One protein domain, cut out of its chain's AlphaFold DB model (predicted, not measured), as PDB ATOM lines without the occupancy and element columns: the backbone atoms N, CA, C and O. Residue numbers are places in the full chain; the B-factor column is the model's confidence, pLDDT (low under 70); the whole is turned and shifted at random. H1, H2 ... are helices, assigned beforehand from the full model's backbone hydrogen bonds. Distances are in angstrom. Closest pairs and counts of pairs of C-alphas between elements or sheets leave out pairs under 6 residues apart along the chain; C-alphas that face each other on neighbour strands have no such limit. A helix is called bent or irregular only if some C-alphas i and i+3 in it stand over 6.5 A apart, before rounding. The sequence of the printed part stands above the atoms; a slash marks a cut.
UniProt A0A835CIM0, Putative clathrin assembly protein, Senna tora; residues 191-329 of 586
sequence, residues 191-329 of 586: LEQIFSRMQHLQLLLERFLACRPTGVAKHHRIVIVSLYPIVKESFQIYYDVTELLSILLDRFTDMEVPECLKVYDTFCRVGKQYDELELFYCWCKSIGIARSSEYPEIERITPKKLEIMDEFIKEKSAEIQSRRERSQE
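This is residues 191 to 329 of the 586 residues of the protein "Putative clathrin assembly protein" of Senna tora (UniProt A0A835CIM0). Three long helices, H1, H3 and H4, lie side by side in a loose up-and-down bundle, and a fourth, H5, packs on the first part of H4 and runs on past that end of the bundle, where residues 321 to 329 stick out. Short H2 sits in the turn between H1 and H3 at the opposite end, and the link of residues 288 to 302 leads from there back along the bundle to H5. The printed part has 139 residues, with five named helices in the order H1 to H5 and no named strand; its class is all helix. It is loose, a rod spanning 73 by 28 by 26 A, with a radius of gyration of the C-alphas of 19.4 A.

In the bundle, H1, residues 191 to 210, touches H3, residues 221 to 250, at a shallow tilt of 26 degrees, opposite ways; the closest C-alphas are those of Leu 201 and Val 241, 6.7 A apart. H4, residues 257 to 287, touches H1 with residues 270 to 280 alone, at a shallow tilt of 28 degrees, the same way; the closest C-alphas, of Leu 209 and Leu 277, are 6.8 A apart. H3 and H4 are close but not clearly touching, with the C-alphas of Leu 248 and Val 263 closest at 6.9 A. H5, residues 303 to 329, forms a helical hairpin with H4, opposite ways at a shallow tilt of 7 degrees; residues 257 to 268 of H4 touch residues 306 to 317 of H5, and the closest C-alphas, of Val 257 and Ile 313, are 6.5 A apart. H2, residues 215 to 219, touches no helix. H5 is apart from H1, H2 and H3. Every O i to N i+4 pair is within hydrogen-bond range in H1 and H5, against 23 of 26 in H3, 26 of 27 in H4 and 0 of 1 in H2, where 1 of 2 O i to N i+3 pairs is.

H1 begins at C-alpha 191 (481.701, 348.494, 528.455) and is 28.5 A long. H2 measures 8.7 A. H3 measures 44.3 A; it has a kink of 30 degrees near residue 230 and is only just irregular, with C-alphas 226 and 229 6.54 A apart. H4 measures 45.3 A from C-alpha 257 (488.343, 357.976, 520.834). H5, 38.9 A long, ends at C-alpha 329 (506.560, 372.484, 521.164).

The C-alphas of Arg 221 and Glu 329 are the two farthest apart, at 73.4 A. Without residues 321 to 329, which stand free, the body spans 59 by 28 by 26 A. The printed part has no cut. The link from H4 to H5, 15 residues, is long. The mean pLDDT of the printed part is 89.7; residues 327 to 329 are under 70.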
ATOM      1  N   LEU A 191     481.798 348.176 529.889       84.31
ATOM      2  CA  LEU A 191     481.701 348.494 528.455       84.31
ATOM      3  C   LEU A 191     482.001 347.281 527.552       84.31
ATOM      4  O   LEU A 191     481.279 347.031 526.592       84.31
ATOM      5  N   GLU A 192     482.998 346.461 527.902       86.19
ATOM      6  CA  GLU A 192     483.312 345.195 527.217       86.19
ATOM      7  C   GLU A 192     482.125 344.211 527.171       86.19
ATOM      8  O   GLU A 192     481.860 343.585 526.141       86.19
ATOM      9  N   GLN A 193     481.386 344.084 528.278       89.81
ATOM     10  CA  GLN A 193     480.205 343.227 528.380       89.81
ATOM     11  C   GLN A 193     479.055 343.804 527.554       89.81
ATOM     12  O   GLN A 193     478.464 343.059 526.769       89.81
ATOM     13  N   ILE A 194     478.821 345.119 527.632       90.75
ATOM     14  CA  ILE A 194     477.825 345.840 526.824       90.75
ATOM     15  C   ILE A 194     478.087 345.619 525.327       90.75
ATOM     16  O   ILE A 194     477.180 345.205 524.605       90.75
ATOM     17  N   PHE A 195     479.328 345.791 524.856       90.44
ATOM     18  CA  PHE A 195     479.694 345.511 523.462       90.44
ATOM     19  C   PHE A 195     479.461 344.042 523.080       90.44
ATOM     20  O   PHE A 195     478.940 343.771 521.997       90.44
ATOM     21  N   SER A 196     479.788 343.086 523.956       93.00
ATOM     22  CA  SER A 196     479.553 341.660 523.683       93.00
ATOM     23  C   SER A 196     478.055 341.307 523.599       93.00
ATOM     24  O   SER A 196     477.639 340.569 522.701       93.00
ATOM     25  N   ARG A 197     477.226 341.890 524.480       93.62
ATOM     26  CA  ARG A 197     475.764 341.723 524.525       93.62
ATOM     27  C   ARG A 197     475.111 342.373 523.302       93.62
ATOM     28  O   ARG A 197     474.284 341.743 522.647       93.62
ATOM     29  N   MET A 198     475.564 343.570 522.932       93.56
ATOM     30  CA  MET A 198     475.164 344.285 521.717       93.56
ATOM     31  C   MET A 198     475.441 343.467 520.450       93.56
ATOM     32  O   MET A 198     474.530 343.241 519.658       93.56
ATOM     33  N   GLN A 199     476.665 342.959 520.275       93.88
ATOM     34  CA  GLN A 199     477.020 342.111 519.128       93.88
ATOM     35  C   GLN A 199     476.163 340.840 519.068       93.88
ATOM     36  O   GLN A 199     475.742 340.422 517.987       93.88
ATOM     37  N   HIS A 200     475.860 340.229 520.218       94.88
ATOM     38  CA  HIS A 200     474.974 339.069 520.267       94.88
ATOM     39  C   HIS A 200     473.549 339.409 519.806       94.88
ATOM     40  O   HIS A 200     472.986 338.677 518.989       94.88
ATOM     41  N   LEU A 201     472.986 340.526 520.276       94.44
ATOM     42  CA  LEU A 201     471.652 340.982 519.881       94.44
ATOM     43  C   LEU A 201     471.587 341.394 518.404       94.44
ATOM     44  O   LEU A 201     470.631 341.017 517.730       94.44
ATOM     45  N   GLN A 202     472.615 342.061 517.867       94.38
ATOM     46  CA  GLN A 202     472.731 342.371 516.433       94.38
ATOM     47  C   GLN A 202     472.663 341.103 515.570       94.38
ATOM     48  O   GLN A 202     471.853 341.020 514.649       94.38
ATOM     49  N   LEU A 203     473.451 340.073 515.903       94.81
ATOM     50  CA  LEU A 203     473.434 338.786 515.190       94.81
ATOM     51  C   LEU A 203     472.088 338.057 515.313       94.81
ATOM     52  O   LEU A 203     471.690 337.307 514.418       94.81
ATOM     53  N   LEU A 204     471.392 338.228 516.436       95.12
ATOM     54  CA  LEU A 204     470.089 337.616 516.676       95.12
ATOM     55  C   LEU A 204     468.987 338.349 515.884       95.12
ATOM     56  O   LEU A 204     468.141 337.694 515.272       95.12
ATOM     57  N   LEU A 205     469.070 339.679 515.785       93.88
ATOM     58  CA  LEU A 205     468.221 340.510 514.931       93.88
ATOM     59  C   LEU A 205     468.435 340.204 513.437       93.88
ATOM     60  O   LEU A 205     467.464 340.007 512.712       93.88
ATOM     61  N   GLU A 206     469.678 340.043 512.976       94.06
ATOM     62  CA  GLU A 206     469.982 339.611 511.598       94.06
ATOM     63  C   GLU A 206     469.384 338.236 511.271       94.06
ATOM     64  O   GLU A 206     468.770 338.044 510.217       94.06
ATOM     65  N   ARG A 207     469.491 337.273 512.196       94.50
ATOM     66  CA  ARG A 207     468.856 335.950 512.050       94.50
ATOM     67  C   ARG A 207     467.333 336.046 511.993       94.50
ATOM     68  O   ARG A 207     466.716 335.297 511.231       94.50
ATOM     69  N   PHE A 208     466.731 336.955 512.758       94.00
ATOM     70  CA  PHE A 208     465.298 337.232 512.691       94.00
ATOM     71  C   PHE A 208     464.886 337.815 511.332       94.00
ATOM     72  O   PHE A 208     463.955 337.302 510.709       94.00
ATOM     73  N   LEU A 209     465.605 338.817 510.822       92.56
ATOM     74  CA  LEU A 209     465.346 339.406 509.501       92.56
ATOM     75  C   LEU A 209     465.485 338.355 508.381       92.56
ATOM     76  O   LEU A 209     464.659 338.297 507.463       92.56
ATOM     77  N   ALA A 210     466.449 337.436 508.510       91.81
ATOM     78  CA  ALA A 210     466.625 336.295 507.609       91.81
ATOM     79  C   ALA A 210     465.490 335.246 507.674       91.81
ATOM     80  O   ALA A 210     465.339 334.460 506.739       91.81
ATOM     81  N   CYS A 211     464.638 335.241 508.709       89.25
ATOM     82  CA  CYS A 211     463.456 334.368 508.787       89.25
ATOM     83  C   CYS A 211     462.296 334.799 507.868       89.25
ATOM     84  O   CYS A 211     461.217 334.203 507.925       89.25
ATOM     85  N   ARG A 212     462.479 335.810 507.005       88.69
ATOM     86  CA  ARG A 212     461.457 336.249 506.046       88.69
ATOM     87  C   ARG A 212     461.134 335.142 505.028       88.69
ATOM     88  O   ARG A 212     461.970 334.850 504.171       88.69
ATOM     89  N   PRO A 213     459.919 334.558 505.023       90.38
ATOM     90  CA  PRO A 213     459.572 333.542 504.039       90.38
ATOM     91  C   PRO A 213     459.560 334.140 502.629       90.38
ATOM     92  O   PRO A 213     459.047 335.237 502.390       90.38
ATOM     93  N   THR A 214     460.109 333.401 501.668       88.75
ATOM     94  CA  THR A 214     460.195 333.791 500.256       88.75
ATOM     95  C   THR A 214     459.243 332.958 499.388       88.75
ATOM     96  O   THR A 214     458.739 331.911 499.795       88.75
ATOM     97  N   GLY A 215     458.920 333.464 498.191       88.12
ATOM     98  CA  GLY A 215     458.033 332.777 497.243       88.12
ATOM     99  C   GLY A 215     456.642 332.433 497.796       88.12
ATOM    100  O   GLY A 215     456.011 333.230 498.496       88.12
ATOM    101  N   VAL A 216     456.159 331.232 497.461       86.44
ATOM    102  CA  VAL A 216     454.809 330.735 497.795       86.44
ATOM    103  C   VAL A 216     454.620 330.520 499.305       86.44
ATOM    104  O   VAL A 216     453.510 330.687 499.814       86.44
ATOM    105  N   ALA A 217     455.701 330.239 500.045       87.62
ATOM    106  CA  ALA A 217     455.667 329.971 501.485       87.62
ATOM    107  C   ALA A 217     455.088 331.134 502.316       87.62
ATOM    108  O   ALA A 217     454.518 330.892 503.377       87.62
ATOM    109  N   LYS A 218     455.148 332.375 501.803       86.75
ATOM    110  CA  LYS A 218     454.559 333.583 502.418       86.75
ATOM    111  C   LYS A 218     453.078 333.443 502.780       86.75
ATOM    112  O   LYS A 218     452.640 334.038 503.755       86.75
ATOM    113  N   HIS A 219     452.321 332.670 502.003       87.25
ATOM    114  CA  HIS A 219     450.875 332.495 502.180       87.25
ATOM    115  C   HIS A 219     450.518 331.173 502.879       87.25
ATOM    116  O   HIS A 219     449.342 330.870 503.089       87.25
ATOM    117  N   HIS A 220     451.512 330.350 503.226       92.62
ATOM    118  CA  HIS A 220     451.262 329.046 503.825       92.62
ATOM    119  C   HIS A 220     450.905 329.191 505.308       92.62
ATOM    120  O   HIS A 220     451.707 329.662 506.115       92.62
ATOM    121  N   ARG A 221     449.705 328.738 505.691       90.31
ATOM    122  CA  ARG A 221     449.150 328.945 507.042       90.31
ATOM    123  C   ARG A 221     450.057 328.441 508.167       90.31
ATOM    124  O   ARG A 221     450.132 329.097 509.197       90.31
ATOM    125  N   ILE A 222     450.759 327.319 507.977       93.19
ATOM    126  CA  ILE A 222     451.684 326.795 508.999       93.19
ATOM    127  C   ILE A 222     452.886 327.734 509.176       93.19
ATOM    128  O   ILE A 222     453.271 327.995 510.309       93.19
ATOM    129  N   VAL A 223     453.419 328.297 508.084       92.44
ATOM    130  CA  VAL A 223     454.550 329.240 508.130       92.44
ATOM    131  C   VAL A 223     454.140 330.515 508.868       92.44
ATOM    132  O   VAL A 223     454.822 330.921 509.803       92.44
ATOM    133  N   ILE A 224     452.976 331.079 508.527       90.56
ATOM    134  CA  ILE A 224     452.405 332.262 509.192       90.56
ATOM    135  C   ILE A 224     452.241 332.026 510.704       90.56
ATOM    136  O   ILE A 224     452.690 332.841 511.508       90.56
ATOM    137  N   VAL A 225     451.664 330.885 511.104       91.00
ATOM    138  CA  VAL A 225     451.479 330.532 512.525       91.00
ATOM    139  C   VAL A 225     452.816 330.296 513.237       91.00
ATOM    140  O   VAL A 225     452.966 330.715 514.381       91.00
ATOM    141  N   SER A 226     453.804 329.681 512.578       92.19
ATOM    142  CA  SER A 226     455.146 329.498 513.153       92.19
ATOM    143  C   SER A 226     455.950 330.794 513.266       92.19
ATOM    144  O   SER A 226     456.837 330.877 514.108       92.19
ATOM    145  N   LEU A 227     455.634 331.808 512.455       92.19
ATOM    146  CA  LEU A 227     456.340 333.088 512.443       92.19
ATOM    147  C   LEU A 227     455.855 334.032 513.555       92.19
ATOM    148  O   LEU A 227     456.645 334.824 514.055       92.19
ATOM    149  N   TYR A 228     454.600 333.904 514.006       91.69
ATOM    150  CA  TYR A 228     454.041 334.679 515.123       91.69
ATOM    151  C   TYR A 228     454.898 334.676 516.410       91.69
ATOM    152  O   TYR A 228     455.225 335.769 516.879       91.69
ATOM    153  N   PRO A 229     455.308 333.527 516.995       93.06
ATOM    154  CA  PRO A 229     456.153 333.542 518.191       93.06
ATOM    155  C   PRO A 229     457.511 334.204 517.930       93.06
ATOM    156  O   PRO A 229     457.975 334.960 518.771       93.06
ATOM    157  N   ILE A 230     458.108 334.002 516.752       93.44
ATOM    158  CA  ILE A 230     459.397 334.613 516.393       93.44
ATOM    159  C   ILE A 230     459.263 336.146 516.313       93.44
ATOM    160  O   ILE A 230     460.094 336.872 516.852       93.44
ATOM    161  N   VAL A 231     458.182 336.647 515.705       93.38
ATOM    162  CA  VAL A 231     457.854 338.084 515.680       93.38
ATOM    163  C   VAL A 231     457.637 338.622 517.095       93.38
ATOM    164  O   VAL A 231     458.106 339.712 517.400       93.38
ATOM    165  N   LYS A 232     456.990 337.860 517.981       92.38
ATOM    166  CA  LYS A 232     456.780 338.286 519.367       92.38
ATOM    167  C   LYS A 232     458.096 338.425 520.143       92.38
ATOM    168  O   LYS A 232     458.279 339.431 520.820       92.38
ATOM    169  N   GLU A 233     459.013 337.465 520.020       93.50
ATOM    170  CA  GLU A 233     460.348 337.574 520.633       93.50
ATOM    171  C   GLU A 233     461.158 338.733 520.013       93.50
ATOM    172  O   GLU A 233     461.886 339.419 520.726       93.50
ATOM    173  N   SER A 234     460.971 339.035 518.717       93.44
ATOM    174  CA  SER A 234     461.629 340.185 518.062       93.44
ATOM    175  C   SER A 234     461.307 341.536 518.707       93.44
ATOM    176  O   SER A 234     462.142 342.435 518.663       93.44
ATOM    177  N   PHE A 235     460.144 341.672 519.354       92.50
ATOM    178  CA  PHE A 235     459.799 342.888 520.091       92.50
ATOM    179  C   PHE A 235     460.688 343.059 521.328       92.50
ATOM    180  O   PHE A 235     461.155 344.164 521.580       92.50
ATOM    181  N   GLN A 236     460.979 341.973 522.055       93.81
ATOM    182  CA  GLN A 236     461.911 342.013 523.186       93.81
ATOM    183  C   GLN A 236     463.325 342.358 522.714       93.81
ATOM    184  O   GLN A 236     463.952 343.250 523.268       93.81
ATOM    185  N   ILE A 237     463.781 341.726 521.627       94.00
ATOM    186  CA  ILE A 237     465.102 341.981 521.032       94.00
ATOM    187  C   ILE A 237     465.248 343.451 520.615       94.00
ATOM    188  O   ILE A 237     466.297 344.045 520.846       94.00
ATOM    189  N   TYR A 238     464.202 344.064 520.051       93.75
ATOM    190  CA  TYR A 238     464.189 345.501 519.767       93.75
ATOM    191  C   TYR A 238     464.355 346.339 521.045       93.75
ATOM    192  O   TYR A 238     465.234 347.197 521.091       93.75
ATOM    193  N   TYR A 239     463.569 346.072 522.096       93.62
ATOM    194  CA  TYR A 239     463.690 346.808 523.360       93.62
ATOM    195  C   TYR A 239     465.091 346.674 523.970       93.62
ATOM    196  O   TYR A 239     465.706 347.703 524.250       93.62
ATOM    197  N   ASP A 240     465.627 345.455 524.064       93.56
ATOM    198  CA  ASP A 240     466.970 345.175 524.588       93.56
ATOM    199  C   ASP A 240     468.063 345.924 523.792       93.56
ATOM    200  O   ASP A 240     468.995 346.478 524.373       93.56
ATOM    201  N   VAL A 241     467.951 346.003 522.457       93.19
ATOM    202  CA  VAL A 241     468.896 346.780 521.631       93.19
ATOM    203  C   VAL A 241     468.742 348.285 521.877       93.19
ATOM    204  O   VAL A 241     469.754 348.974 521.997       93.19
ATOM    205  N   THR A 242     467.517 348.815 522.006       92.38
ATOM    206  CA  THR A 242     467.327 350.244 522.330       92.38
ATOM    207  C   THR A 242     467.807 350.618 523.733       92.38
ATOM    208  O   THR A 242     468.241 351.751 523.922       92.38
ATOM    209  N   GLU A 243     467.731 349.702 524.703       92.94
ATOM    210  CA  GLU A 243     468.241 349.877 526.069       92.94
ATOM    211  C   GLU A 243     469.766 350.035 526.041       92.94
ATOM    212  O   GLU A 243     470.295 351.047 526.509       92.94
ATOM    213  N   LEU A 244     470.464 349.097 525.394       92.69
ATOM    214  CA  LEU A 244     471.916 349.171 525.235       92.69
ATOM    215  C   LEU A 244     472.359 350.371 524.383       92.69
ATOM    216  O   LEU A 244     473.429 350.920 524.639       92.69
ATOM    217  N   LEU A 245     471.561 350.812 523.401       91.44
ATOM    218  CA  LEU A 245     471.842 352.051 522.665       91.44
ATOM    219  C   LEU A 245     471.800 353.284 523.575       91.44
ATOM    220  O   LEU A 245     472.674 354.136 523.444       91.44
ATOM    221  N   SER A 246     470.833 353.390 524.496       91.12
ATOM    222  CA  SER A 246     470.832 354.471 525.498       91.12
ATOM    223  C   SER A 246     472.084 354.420 526.374       91.12
ATOM    224  O   SER A 246     472.806 355.406 526.428       91.12
ATOM    225  N   ILE A 247     472.424 353.258 526.941       91.50
ATOM    226  CA  ILE A 247     473.598 353.114 527.821       91.50
ATOM    227  C   ILE A 247     474.904 353.475 527.084       91.50
ATOM    228  O   ILE A 247     475.781 354.137 527.641       91.50
ATOM    229  N   LEU A 248     475.044 353.076 525.814       90.44
ATOM    230  CA  LEU A 248     476.200 353.445 524.988       90.44
ATOM    231  C   LEU A 248     476.253 354.941 524.648       90.44
ATOM    232  O   LEU A 248     477.353 355.457 524.458       90.44
ATOM    233  N   LEU A 249     475.105 355.622 524.561       89.94
ATOM    234  CA  LEU A 249     475.030 357.072 524.365       89.94
ATOM    235  C   LEU A 249     475.389 357.824 525.651       89.94
ATOM    236  O   LEU A 249     476.179 358.760 525.600       89.94
ATOM    237  N   ASP A 250     474.874 357.372 526.794       89.31
ATOM    238  CA  ASP A 250     475.109 357.987 528.105       89.31
ATOM    239  C   ASP A 250     476.591 357.958 528.493       89.31
ATOM    240  O   ASP A 250     477.093 358.893 529.110       89.31
ATOM    241  N   ARG A 251     477.323 356.906 528.099       87.06
ATOM    242  CA  ARG A 251     478.775 356.803 528.338       87.06
ATOM    243  C   ARG A 251     479.632 357.366 527.196       87.06
ATOM    244  O   ARG A 251     480.859 357.330 527.292       87.06
ATOM    245  N   PHE A 252     479.029 357.849 526.106       87.31
ATOM    246  CA  PHE A 252     479.742 358.256 524.883       87.31
ATOM    247  C   PHE A 252     480.696 359.434 525.103       87.31
ATOM    248  O   PHE A 252     481.791 359.456 524.538       87.31
ATOM    249  N   THR A 253     480.309 360.382 525.957       84.81
ATOM    250  CA  THR A 253     481.129 361.545 526.326       84.81
ATOM    251  C   THR A 253     482.434 361.138 527.006       84.81
ATOM    252  O   THR A 253     483.483 361.727 526.736       84.81
ATOM    253  N   ASP A 254     482.386 360.089 527.827       86.31
ATOM    254  CA  ASP A 254     483.454 359.700 528.751       86.31
ATOM    255  C   ASP A 254     484.468 358.727 528.124       86.31
ATOM    256  O   ASP A 254     485.601 358.619 528.592       86.31
ATOM    257  N   MET A 255     484.086 358.022 527.054       85.25
ATOM    258  CA  MET A 255     484.912 356.994 526.401       85.25
ATOM    259  C   MET A 255     486.113 357.555 525.623       85.25
ATOM    260  O   MET A 255     486.095 358.683 525.127       85.25
ATOM    261  N   GLU A 256     487.172 356.756 525.473       89.00
ATOM    262  CA  GLU A 256     488.311 357.102 524.613       89.00
ATOM    263  C   GLU A 256     487.910 357.101 523.121       89.00
ATOM    264  O   GLU A 256     486.977 356.412 522.706       89.00
ATOM    265  N   VAL A 257     488.634 357.850 522.279       88.19
ATOM    266  CA  VAL A 257     488.343 357.976 520.834       88.19
ATOM    267  C   VAL A 257     488.192 356.629 520.088       88.19
ATOM    268  O   VAL A 257     487.250 356.517 519.296       88.19
ATOM    269  N   PRO A 258     489.037 355.589 520.295       88.44
ATOM    270  CA  PRO A 258     488.841 354.310 519.608       88.44
ATOM    271  C   PRO A 258     487.569 353.567 520.047       88.44
ATOM    272  O   PRO A 258     486.986 352.840 519.241       88.44
ATOM    273  N   GLU A 259     487.092 353.762 521.275       89.38
ATOM    274  CA  GLU A 259     485.812 353.239 521.766       89.38
ATOM    275  C   GLU A 259     484.640 354.027 521.177       89.38
ATOM    276  O   GLU A 259     483.698 353.407 520.680       89.38
ATOM    277  N   CYS A 260     484.724 355.360 521.115       89.38
ATOM    278  CA  CYS A 260     483.704 356.194 520.471       89.38
ATOM    279  C   CYS A 260     483.479 355.791 519.002       89.38
ATOM    280  O   CYS A 260     482.335 355.669 518.566       89.38
ATOM    281  N   LEU A 261     484.546 355.481 518.254       91.94
ATOM    282  CA  LEU A 261     484.449 354.959 516.882       91.94
ATOM    283  C   LEU A 261     483.719 353.603 516.803       91.94
ATOM    284  O   LEU A 261     482.907 353.394 515.900       91.94
ATOM    285  N   LYS A 262     483.956 352.687 517.757       91.88
ATOM    286  CA  LYS A 262     483.238 351.395 517.838       91.88
ATOM    287  C   LYS A 262     481.755 351.597 518.148       91.88
ATOM    288  O   LYS A 262     480.914 350.896 517.581       91.88
ATOM    289  N   VAL A 263     481.419 352.551 519.022       92.31
ATOM    290  CA  VAL A 263     480.024 352.929 519.296       92.31
ATOM    291  C   VAL A 263     479.375 353.514 518.046       92.31
ATOM    292  O   VAL A 263     478.301 353.064 517.661       92.31
ATOM    293  N   TYR A 264     480.031 354.441 517.357       92.12
ATOM    294  CA  TYR A 264     479.494 355.051 516.143       92.12
ATOM    295  C   TYR A 264     479.192 354.025 515.031       92.12
ATOM    296  O   TYR A 264     478.091 354.020 514.477       92.12
ATOM    297  N   ASP A 265     480.107 353.086 514.761       93.06
ATOM    298  CA  ASP A 265     479.866 351.964 513.835       93.06
ATOM    299  C   ASP A 265     478.708 351.064 514.315       93.06
ATOM    300  O   ASP A 265     477.844 350.676 513.527       93.06
ATOM    301  N   THR A 266     478.615 350.804 515.623       92.94
ATOM    302  CA  THR A 266     477.496 350.063 516.235       92.94
ATOM    303  C   THR A 266     476.152 350.755 515.979       92.94
ATOM    304  O   THR A 266     475.217 350.105 515.506       92.94
ATOM    305  N   PHE A 267     476.054 352.067 516.209       92.38
ATOM    306  CA  PHE A 267     474.857 352.864 515.917       92.38
ATOM    307  C   PHE A 267     474.516 352.851 514.418       92.38
ATOM    308  O   PHE A 267     473.362 352.630 514.050       92.38
ATOM    309  N   CYS A 268     475.513 352.997 513.540       93.00
ATOM    310  CA  CYS A 268     475.321 352.931 512.088       93.00
ATOM    311  C   CYS A 268     474.801 351.563 511.611       93.00
ATOM    312  O   CYS A 268     474.028 351.496 510.651       93.00
ATOM    313  N   ARG A 269     475.220 350.463 512.250       92.75
ATOM    314  CA  ARG A 269     474.731 349.104 511.956       92.75
ATOM    315  C   ARG A 269     473.303 348.899 512.444       92.75
ATOM    316  O   ARG A 269     472.466 348.454 511.661       92.75
ATOM    317  N   VAL A 270     473.010 349.271 513.692       93.12
ATOM    318  CA  VAL A 270     471.661 349.141 514.267       93.12
ATOM    319  C   VAL A 270     470.650 349.994 513.500       93.12
ATOM    320  O   VAL A 270     469.560 349.511 513.215       93.12
ATOM    321  N   GLY A 271     471.018 351.202 513.056       92.12
ATOM    322  CA  GLY A 271     470.145 352.044 512.227       92.12
ATOM    323  C   GLY A 271     469.705 351.348 510.932       92.12
ATOM    324  O   GLY A 271     468.517 351.300 510.628       92.12
ATOM    325  N   LYS A 272     470.642 350.705 510.222       92.81
ATOM    326  CA  LYS A 272     470.336 349.907 509.018       92.81
ATOM    327  C   LYS A 272     469.455 348.695 509.339       92.81
ATOM    328  O   LYS A 272     468.501 348.422 508.615       92.81
ATOM    329  N   GLN A 273     469.738 347.993 510.439       93.38
ATOM    330  CA  GLN A 273     468.917 346.863 510.891       93.38
ATOM    331  C   GLN A 273     467.490 347.305 511.270       93.38
ATOM    332  O   GLN A 273     466.543 346.567 511.006       93.38
ATOM    333  N   TYR A 274     467.305 348.502 511.837       93.75
ATOM    334  CA  TYR A 274     465.990 349.063 512.177       93.75
ATOM    335  C   TYR A 274     465.175 349.449 510.938       93.75
ATOM    336  O   TYR A 274     463.973 349.186 510.897       93.75
ATOM    337  N   ASP A 275     465.818 349.988 509.902       93.06
ATOM    338  CA  ASP A 275     465.173 350.265 508.615       93.06
ATOM    339  C   ASP A 275     464.650 348.970 507.954       93.06
ATOM    340  O   ASP A 275     463.519 348.912 507.457       93.06
ATOM    341  N   GLU A 276     465.438 347.890 507.995       93.44
ATOM    342  CA  GLU A 276     465.007 346.564 507.530       93.44
ATOM    343  C   GLU A 276     463.905 345.953 508.417       93.44
ATOM    344  O   GLU A 276     462.969 345.327 507.904       93.44
ATOM    345  N   LEU A 277     463.977 346.169 509.734       93.75
ATOM    346  CA  LEU A 277     462.986 345.719 510.713       93.75
ATOM    347  C   LEU A 277     461.626 346.396 510.512       93.75
ATOM    348  O   LEU A 277     460.595 345.721 510.548       93.75
ATOM    349  N   GLU A 278     461.604 347.698 510.226       92.88
ATOM    350  CA  GLU A 278     460.379 348.437 509.910       92.88
ATOM    351  C   GLU A 278     459.710 347.880 508.646       92.88
ATOM    352  O   GLU A 278     458.515 347.566 508.651       92.88
ATOM    353  N   LEU A 279     460.487 347.652 507.581       93.00
ATOM    354  CA  LEU A 279     460.001 347.021 506.349       93.00
ATOM    355  C   LEU A 279     459.474 345.596 506.601       93.00
ATOM    356  O   LEU A 279     458.487 345.172 505.984       93.00
ATOM    357  N   PHE A 280     460.102 344.852 507.515       93.00
ATOM    358  CA  PHE A 280     459.650 343.526 507.930       93.00
ATOM    359  C   PHE A 280     458.335 343.589 508.724       93.00
ATOM    360  O   PHE A 280     457.403 342.840 508.413       93.00
ATOM    361  N   TYR A 281     458.193 344.496 509.693       93.19
ATOM    362  CA  TYR A 281     456.956 344.672 510.463       93.19
ATOM    363  C   TYR A 281     455.802 345.206 509.613       93.19
ATOM    364  O   TYR A 281     454.685 344.708 509.747       93.19
ATOM    365  N   CYS A 282     456.045 346.126 508.679       92.31
ATOM    366  CA  CYS A 282     455.044 346.557 507.698       92.31
ATOM    367  C   CYS A 282     454.531 345.380 506.850       92.31
ATOM    368  O   CYS A 282     453.325 345.238 506.637       92.31
ATOM    369  N   TRP A 283     455.421 344.471 506.440       91.38
ATOM    370  CA  TRP A 283     455.042 343.228 505.762       91.38
ATOM    371  C   TRP A 283     454.285 342.244 506.679       91.38
ATOM    372  O   TRP A 283     453.321 341.614 506.244       91.38
ATOM    373  N   CYS A 284     454.642 342.139 507.961       91.25
ATOM    374  CA  CYS A 284     453.896 341.304 508.910       91.25
ATOM    375  C   CYS A 284     452.479 341.842 509.177       91.25
ATOM    376  O   CYS A 284     451.527 341.061 509.262       91.25
ATOM    377  N   LYS A 285     452.334 343.173 509.263       91.50
ATOM    378  CA  LYS A 285     451.050 343.880 509.386       91.50
ATOM    379  C   LYS A 285     450.162 343.631 508.160       91.50
ATOM    380  O   LYS A 285     448.977 343.367 508.337       91.50
ATOM    381  N   SER A 286     450.714 343.631 506.940       91.00
ATOM    382  CA  SER A 286     449.927 343.397 505.712       91.00
ATOM    383  C   SER A 286     449.428 341.955 505.543       91.00
ATOM    384  O   SER A 286     448.400 341.742 504.905       91.00
ATOM    385  N   ILE A 287     450.106 340.971 506.144       89.00
ATOM    386  CA  ILE A 287     449.660 339.564 506.188       89.00
ATOM    387  C   ILE A 287     448.723 339.283 507.376       89.00
ATOM    388  O   ILE A 287     447.971 338.308 507.347       89.00
ATOM    389  N   GLY A 288     448.743 340.127 508.413       87.62
ATOM    390  CA  GLY A 288     447.967 339.923 509.638       87.62
ATOM    391  C   GLY A 288     448.555 338.843 510.551       87.62
ATOM    392  O   GLY A 288     447.808 338.041 511.107       87.62
ATOM    393  N   ILE A 289     449.888 338.793 510.685       88.50
ATOM    394  CA  ILE A 289     450.583 337.804 511.535       88.50
ATOM    395  C   ILE A 289     450.278 338.034 513.025       88.50
ATOM    396  O   ILE A 289     449.993 337.086 513.751       88.50
ATOM    397  N   ALA A 290     450.328 339.291 513.467       87.06
ATOM    398  CA  ALA A 290     449.957 339.738 514.808       87.06
ATOM    399  C   ALA A 290     448.999 340.938 514.708       87.06
ATOM    400  O   ALA A 290     448.782 341.480 513.617       87.06
ATOM    401  N   ARG A 291     448.410 341.377 515.829       87.81
ATOM    402  CA  ARG A 291     447.559 342.582 515.808       87.81
ATOM    403  C   ARG A 291     448.430 343.812 515.559       87.81
ATOM    404  O   ARG A 291     449.508 343.930 516.127       87.81
ATOM    405  N   SER A 292     447.948 344.766 514.762       86.50
ATOM    406  CA  SER A 292     448.686 346.002 514.453       86.50
ATOM    407  C   SER A 292     449.103 346.792 515.702       86.50
ATOM    408  O   SER A 292     450.151 347.426 515.678       86.50
ATOM    409  N   SER A 293     448.327 346.691 516.786       86.12
ATOM    410  CA  SER A 293     448.579 347.295 518.102       86.12
ATOM    411  C   SER A 293     449.594 346.555 518.987       86.12
ATOM    412  O   SER A 293     449.840 346.998 520.102       86.12
ATOM    413  N   GLU A 294     450.092 345.386 518.573       88.06
ATOM    414  CA  GLU A 294     451.108 344.616 519.317       88.06
ATOM    415  C   GLU A 294     452.533 344.919 518.840       88.06
ATOM    416  O   GLU A 294     453.483 344.563 519.527       88.06
ATOM    417  N   TYR A 295     452.686 345.559 517.675       89.50
ATOM    418  CA  TYR A 295     453.992 345.941 517.149       89.50
ATOM    419  C   TYR A 295     454.535 347.166 517.894       89.50
ATOM    420  O   TYR A 295     453.788 348.138 518.032       89.50
ATOM    421  N   PRO A 296     455.817 347.167 518.301       89.06
ATOM    422  CA  PRO A 296     456.464 348.365 518.810       89.06
ATOM    423  C   PRO A 296     456.539 349.433 517.715       89.06
ATOM    424  O   PRO A 296     456.612 349.133 516.516       89.06
ATOM    425  N   GLU A 297     456.532 350.689 518.142       87.31
ATOM    426  CA  GLU A 297     456.893 351.823 517.303       87.31
ATOM    427  C   GLU A 297     458.424 351.893 517.240       87.31
ATOM    428  O   GLU A 297     459.092 351.963 518.273       87.31
ATOM    429  N   ILE A 298     458.983 351.762 516.032       88.25
ATOM    430  CA  ILE A 298     460.434 351.757 515.828       88.25
ATOM    431  C   ILE A 298     460.909 353.203 515.766       88.25
ATOM    432  O   ILE A 298     460.650 353.914 514.796       88.25
ATOM    433  N   GLU A 299     461.648 353.619 516.789       85.56
ATOM    434  CA  GLU A 299     462.385 354.872 516.781       85.56
ATOM    435  C   GLU A 299     463.575 354.721 515.824       85.56
ATOM    436  O   GLU A 299     464.545 354.008 516.099       85.56
ATOM    437  N   ARG A 300     463.490 355.352 514.649       82.06
ATOM    438  CA  ARG A 300     464.574 355.320 513.663       82.06
ATOM    439  C   ARG A 300     465.715 356.217 514.127       82.06
ATOM    440  O   ARG A 300     465.499 357.377 514.474       82.06
ATOM    441  N   ILE A 301     466.943 355.700 514.075       85.44
ATOM    442  CA  ILE A 301     468.144 356.484 514.381       85.44
ATOM    443  C   ILE A 301     468.266 357.581 513.323       85.44
ATOM    444  O   ILE A 301     468.559 357.309 512.159       85.44
ATOM    445  N   THR A 302     467.997 358.826 513.714       86.06
ATOM    446  CA  THR A 302     468.019 359.950 512.776       86.06
ATOM    447  C   THR A 302     469.448 360.216 512.289       86.06
ATOM    448  O   THR A 302     470.390 360.129 513.080       86.06
ATOM    449  N   PRO A 303     469.647 360.592 511.010       86.06
ATOM    450  CA  PRO A 303     470.984 360.873 510.487       86.06
ATOM    451  C   PRO A 303     471.661 362.030 511.233       86.06
ATOM    452  O   PRO A 303     472.864 361.983 511.448       86.06
ATOM    453  N   LYS A 304     470.878 362.998 511.734       88.25
ATOM    454  CA  LYS A 304     471.357 364.098 512.587       88.25
ATOM    455  C   LYS A 304     472.053 363.605 513.861       88.25
ATOM    456  O   LYS A 304     473.081 364.140 514.244       88.25
ATOM    457  N   LYS A 305     471.517 362.561 514.509       86.94
ATOM    458  CA  LYS A 305     472.127 361.972 515.712       86.94
ATOM    459  C   LYS A 305     473.483 361.334 515.400       86.94
ATOM    460  O   LYS A 305     474.385 361.403 516.224       86.94
ATOM    461  N   LEU A 306     473.634 360.744 514.212       90.62
ATOM    462  CA  LEU A 306     474.913 360.206 513.740       90.62
ATOM    463  C   LEU A 306     475.901 361.330 513.388       90.62
ATOM    464  O   LEU A 306     477.061 361.246 513.768       90.62
ATOM    465  N   GLU A 307     475.437 362.389 512.725       92.44
ATOM    466  CA  GLU A 307     476.232 363.575 512.375       92.44
ATOM    467  C   GLU A 307     476.848 364.232 513.625       92.44
ATOM    468  O   GLU A 307     478.067 364.362 513.696       92.44
ATOM    469  N   ILE A 308     476.045 364.486 514.667       91.06
ATOM    470  CA  ILE A 308     476.520 365.021 515.960       91.06
ATOM    471  C   ILE A 308     477.564 364.093 516.618       91.06
ATOM    472  O   ILE A 308     478.558 364.560 517.173       91.06
ATOM    473  N   MET A 309     477.375 362.768 516.554       89.94
ATOM    474  CA  MET A 309     478.344 361.808 517.109       89.94
ATOM    475  C   MET A 309     479.672 361.788 516.333       89.94
ATOM    476  O   MET A 309     480.727 361.639 516.946       89.94
ATOM    477  N   ASP A 310     479.637 361.938 515.008       92.44
ATOM    478  CA  ASP A 310     480.830 362.014 514.154       92.44
ATOM    479  C   ASP A 310     481.580 363.347 514.341       92.44
ATOM    480  O   ASP A 310     482.811 363.359 514.422       92.44
ATOM    481  N   GLU A 311     480.860 364.461 514.500       92.94
ATOM    482  CA  GLU A 311     481.435 365.763 514.866       92.94
ATOM    483  C   GLU A 311     482.124 365.722 516.237       92.94
ATOM    484  O   GLU A 311     483.287 366.115 516.337       92.94
ATOM    485  N   PHE A 312     481.483 365.144 517.259       91.12
ATOM    486  CA  PHE A 312     482.089 364.964 518.586       91.12
ATOM    487  C   PHE A 312     483.369 364.109 518.542       91.12
ATOM    488  O   PHE A 312     484.361 364.428 519.199       91.12
ATOM    489  N   ILE A 313     483.390 363.035 517.743       91.62
ATOM    490  CA  ILE A 313     484.594 362.205 517.561       91.62
ATOM    491  C   ILE A 313     485.721 363.012 516.904       91.62
ATOM    492  O   ILE A 313     486.875 362.905 517.329       91.62
ATOM    493  N   LYS A 314     485.404 363.832 515.894       91.75
ATOM    494  CA  LYS A 314     486.375 364.711 515.227       91.75
ATOM    495  C   LYS A 314     486.936 365.753 516.190       91.75
ATOM    496  O   LYS A 314     488.158 365.840 516.297       91.75
ATOM    497  N   GLU A 315     486.080 366.469 516.918       90.62
ATOM    498  CA  GLU A 315     486.476 367.469 517.919       90.62
ATOM    499  C   GLU A 315     487.395 366.848 518.979       90.62
ATOM    500  O   GLU A 315     488.549 367.258 519.109       90.62
ATOM    501  N   LYS A 316     486.965 365.753 519.618       88.69
ATOM    502  CA  LYS A 316     487.756 365.027 520.624       88.69
ATOM    503  C   LYS A 316     489.093 364.508 520.076       88.69
ATOM    504  O   LYS A 316     490.093 364.469 520.793       88.69
ATOM    505  N   SER A 317     489.148 364.120 518.799       88.75
ATOM    506  CA  SER A 317     490.406 363.726 518.149       88.75
ATOM    507  C   SER A 317     491.346 364.915 517.896       88.75
ATOM    508  O   SER A 317     492.556 364.777 518.090       88.75
ATOM    509  N   ALA A 318     490.806 366.086 517.542       90.56
ATOM    510  CA  ALA A 318     491.560 367.318 517.317       90.56
ATOM    511  C   ALA A 318     492.075 367.935 518.631       90.56
ATOM    512  O   ALA A 318     493.204 368.425 518.685       90.56
ATOM    513  N   GLU A 319     491.313 367.846 519.724       86.69
ATOM    514  CA  GLU A 319     491.779 368.209 521.071       86.69
ATOM    515  C   GLU A 319     493.006 367.384 521.487       86.69
ATOM    516  O   GLU A 319     494.000 367.920 521.981       86.69
ATOM    517  N   ILE A 320     492.982 366.068 521.246       86.19
ATOM    518  CA  ILE A 320     494.106 365.179 521.571       86.19
ATOM    519  C   ILE A 320     495.325 365.471 520.682       86.19
ATOM    520  O   ILE A 320     496.456 365.415 521.171       86.19
ATOM    521  N   GLN A 321     495.114 365.805 519.404       85.25
ATOM    522  CA  GLN A 321     496.184 366.206 518.481       85.25
ATOM    523  C   GLN A 321     496.813 367.543 518.894       85.25
ATOM    524  O   GLN A 321     498.009 367.574 519.169       85.25
ATOM    525  N   SER A 322     496.019 368.598 519.082       85.31
ATOM    526  CA  SER A 322     496.516 369.920 519.506       85.31
ATOM    527  C   SER A 322     497.216 369.892 520.872       85.31
ATOM    528  O   SER A 322     498.245 370.542 521.069       85.31
ATOM    529  N   ARG A 323     496.730 369.081 521.825       84.44
ATOM    530  CA  ARG A 323     497.413 368.864 523.112       84.44
ATOM    531  C   ARG A 323     498.761 368.162 522.940       84.44
ATOM    532  O   ARG A 323     499.700 368.458 523.681       84.44
ATOM    533  N   ARG A 324     498.858 367.221 521.999       81.50
ATOM    534  CA  ARG A 324     500.108 366.530 521.669       81.50
ATOM    535  C   ARG A 324     501.098 367.469 520.981       81.50
ATOM    536  O   ARG A 324     502.261 367.445 521.360       81.50
ATOM    537  N   GLU A 325     500.636 368.294 520.049       76.12
ATOM    538  CA  GLU A 325     501.442 369.297 519.340       76.12
ATOM    539  C   GLU A 325     502.048 370.305 520.326       76.12
ATOM    540  O   GLU A 325     503.271 370.381 520.410       76.12
ATOM    541  N   ARG A 326     501.244 370.914 521.214       72.19
ATOM    542  CA  ARG A 326     501.768 371.756 522.315       72.19
ATOM    543  C   ARG A 326     502.790 371.046 523.201       72.19
ATOM    544  O   ARG A 326     503.799 371.627 523.569       72.19
ATOM    545  N   SER A 327     502.552 369.773 523.524       69.75
ATOM    546  CA  SER A 327     503.484 368.983 524.348       69.75
ATOM    547  C   SER A 327     504.791 368.629 523.619       69.75
ATOM    548  O   SER A 327     505.726 368.142 524.256       69.75
ATOM    549  N   GLN A 328     504.847 368.799 522.294       61.38
ATOM    550  CA  GLN A 328     506.062 368.656 521.490       61.38
ATOM    551  C   GLN A 328     506.776 370.007 521.347       61.38
ATOM    552  O   GLN A 328     507.985 370.040 521.551       61.38
ATOM    553  N   GLU A 329     506.041 371.104 521.136       56.69
ATOM    554  CA  GLU A 329     506.560 372.484 521.164       56.69
ATOM    555  C   GLU A 329     507.234 372.806 522.518       56.69
ATOM    556  O   GLU A 329     508.418 373.140 522.545       56.69
TER     557      GLU A 329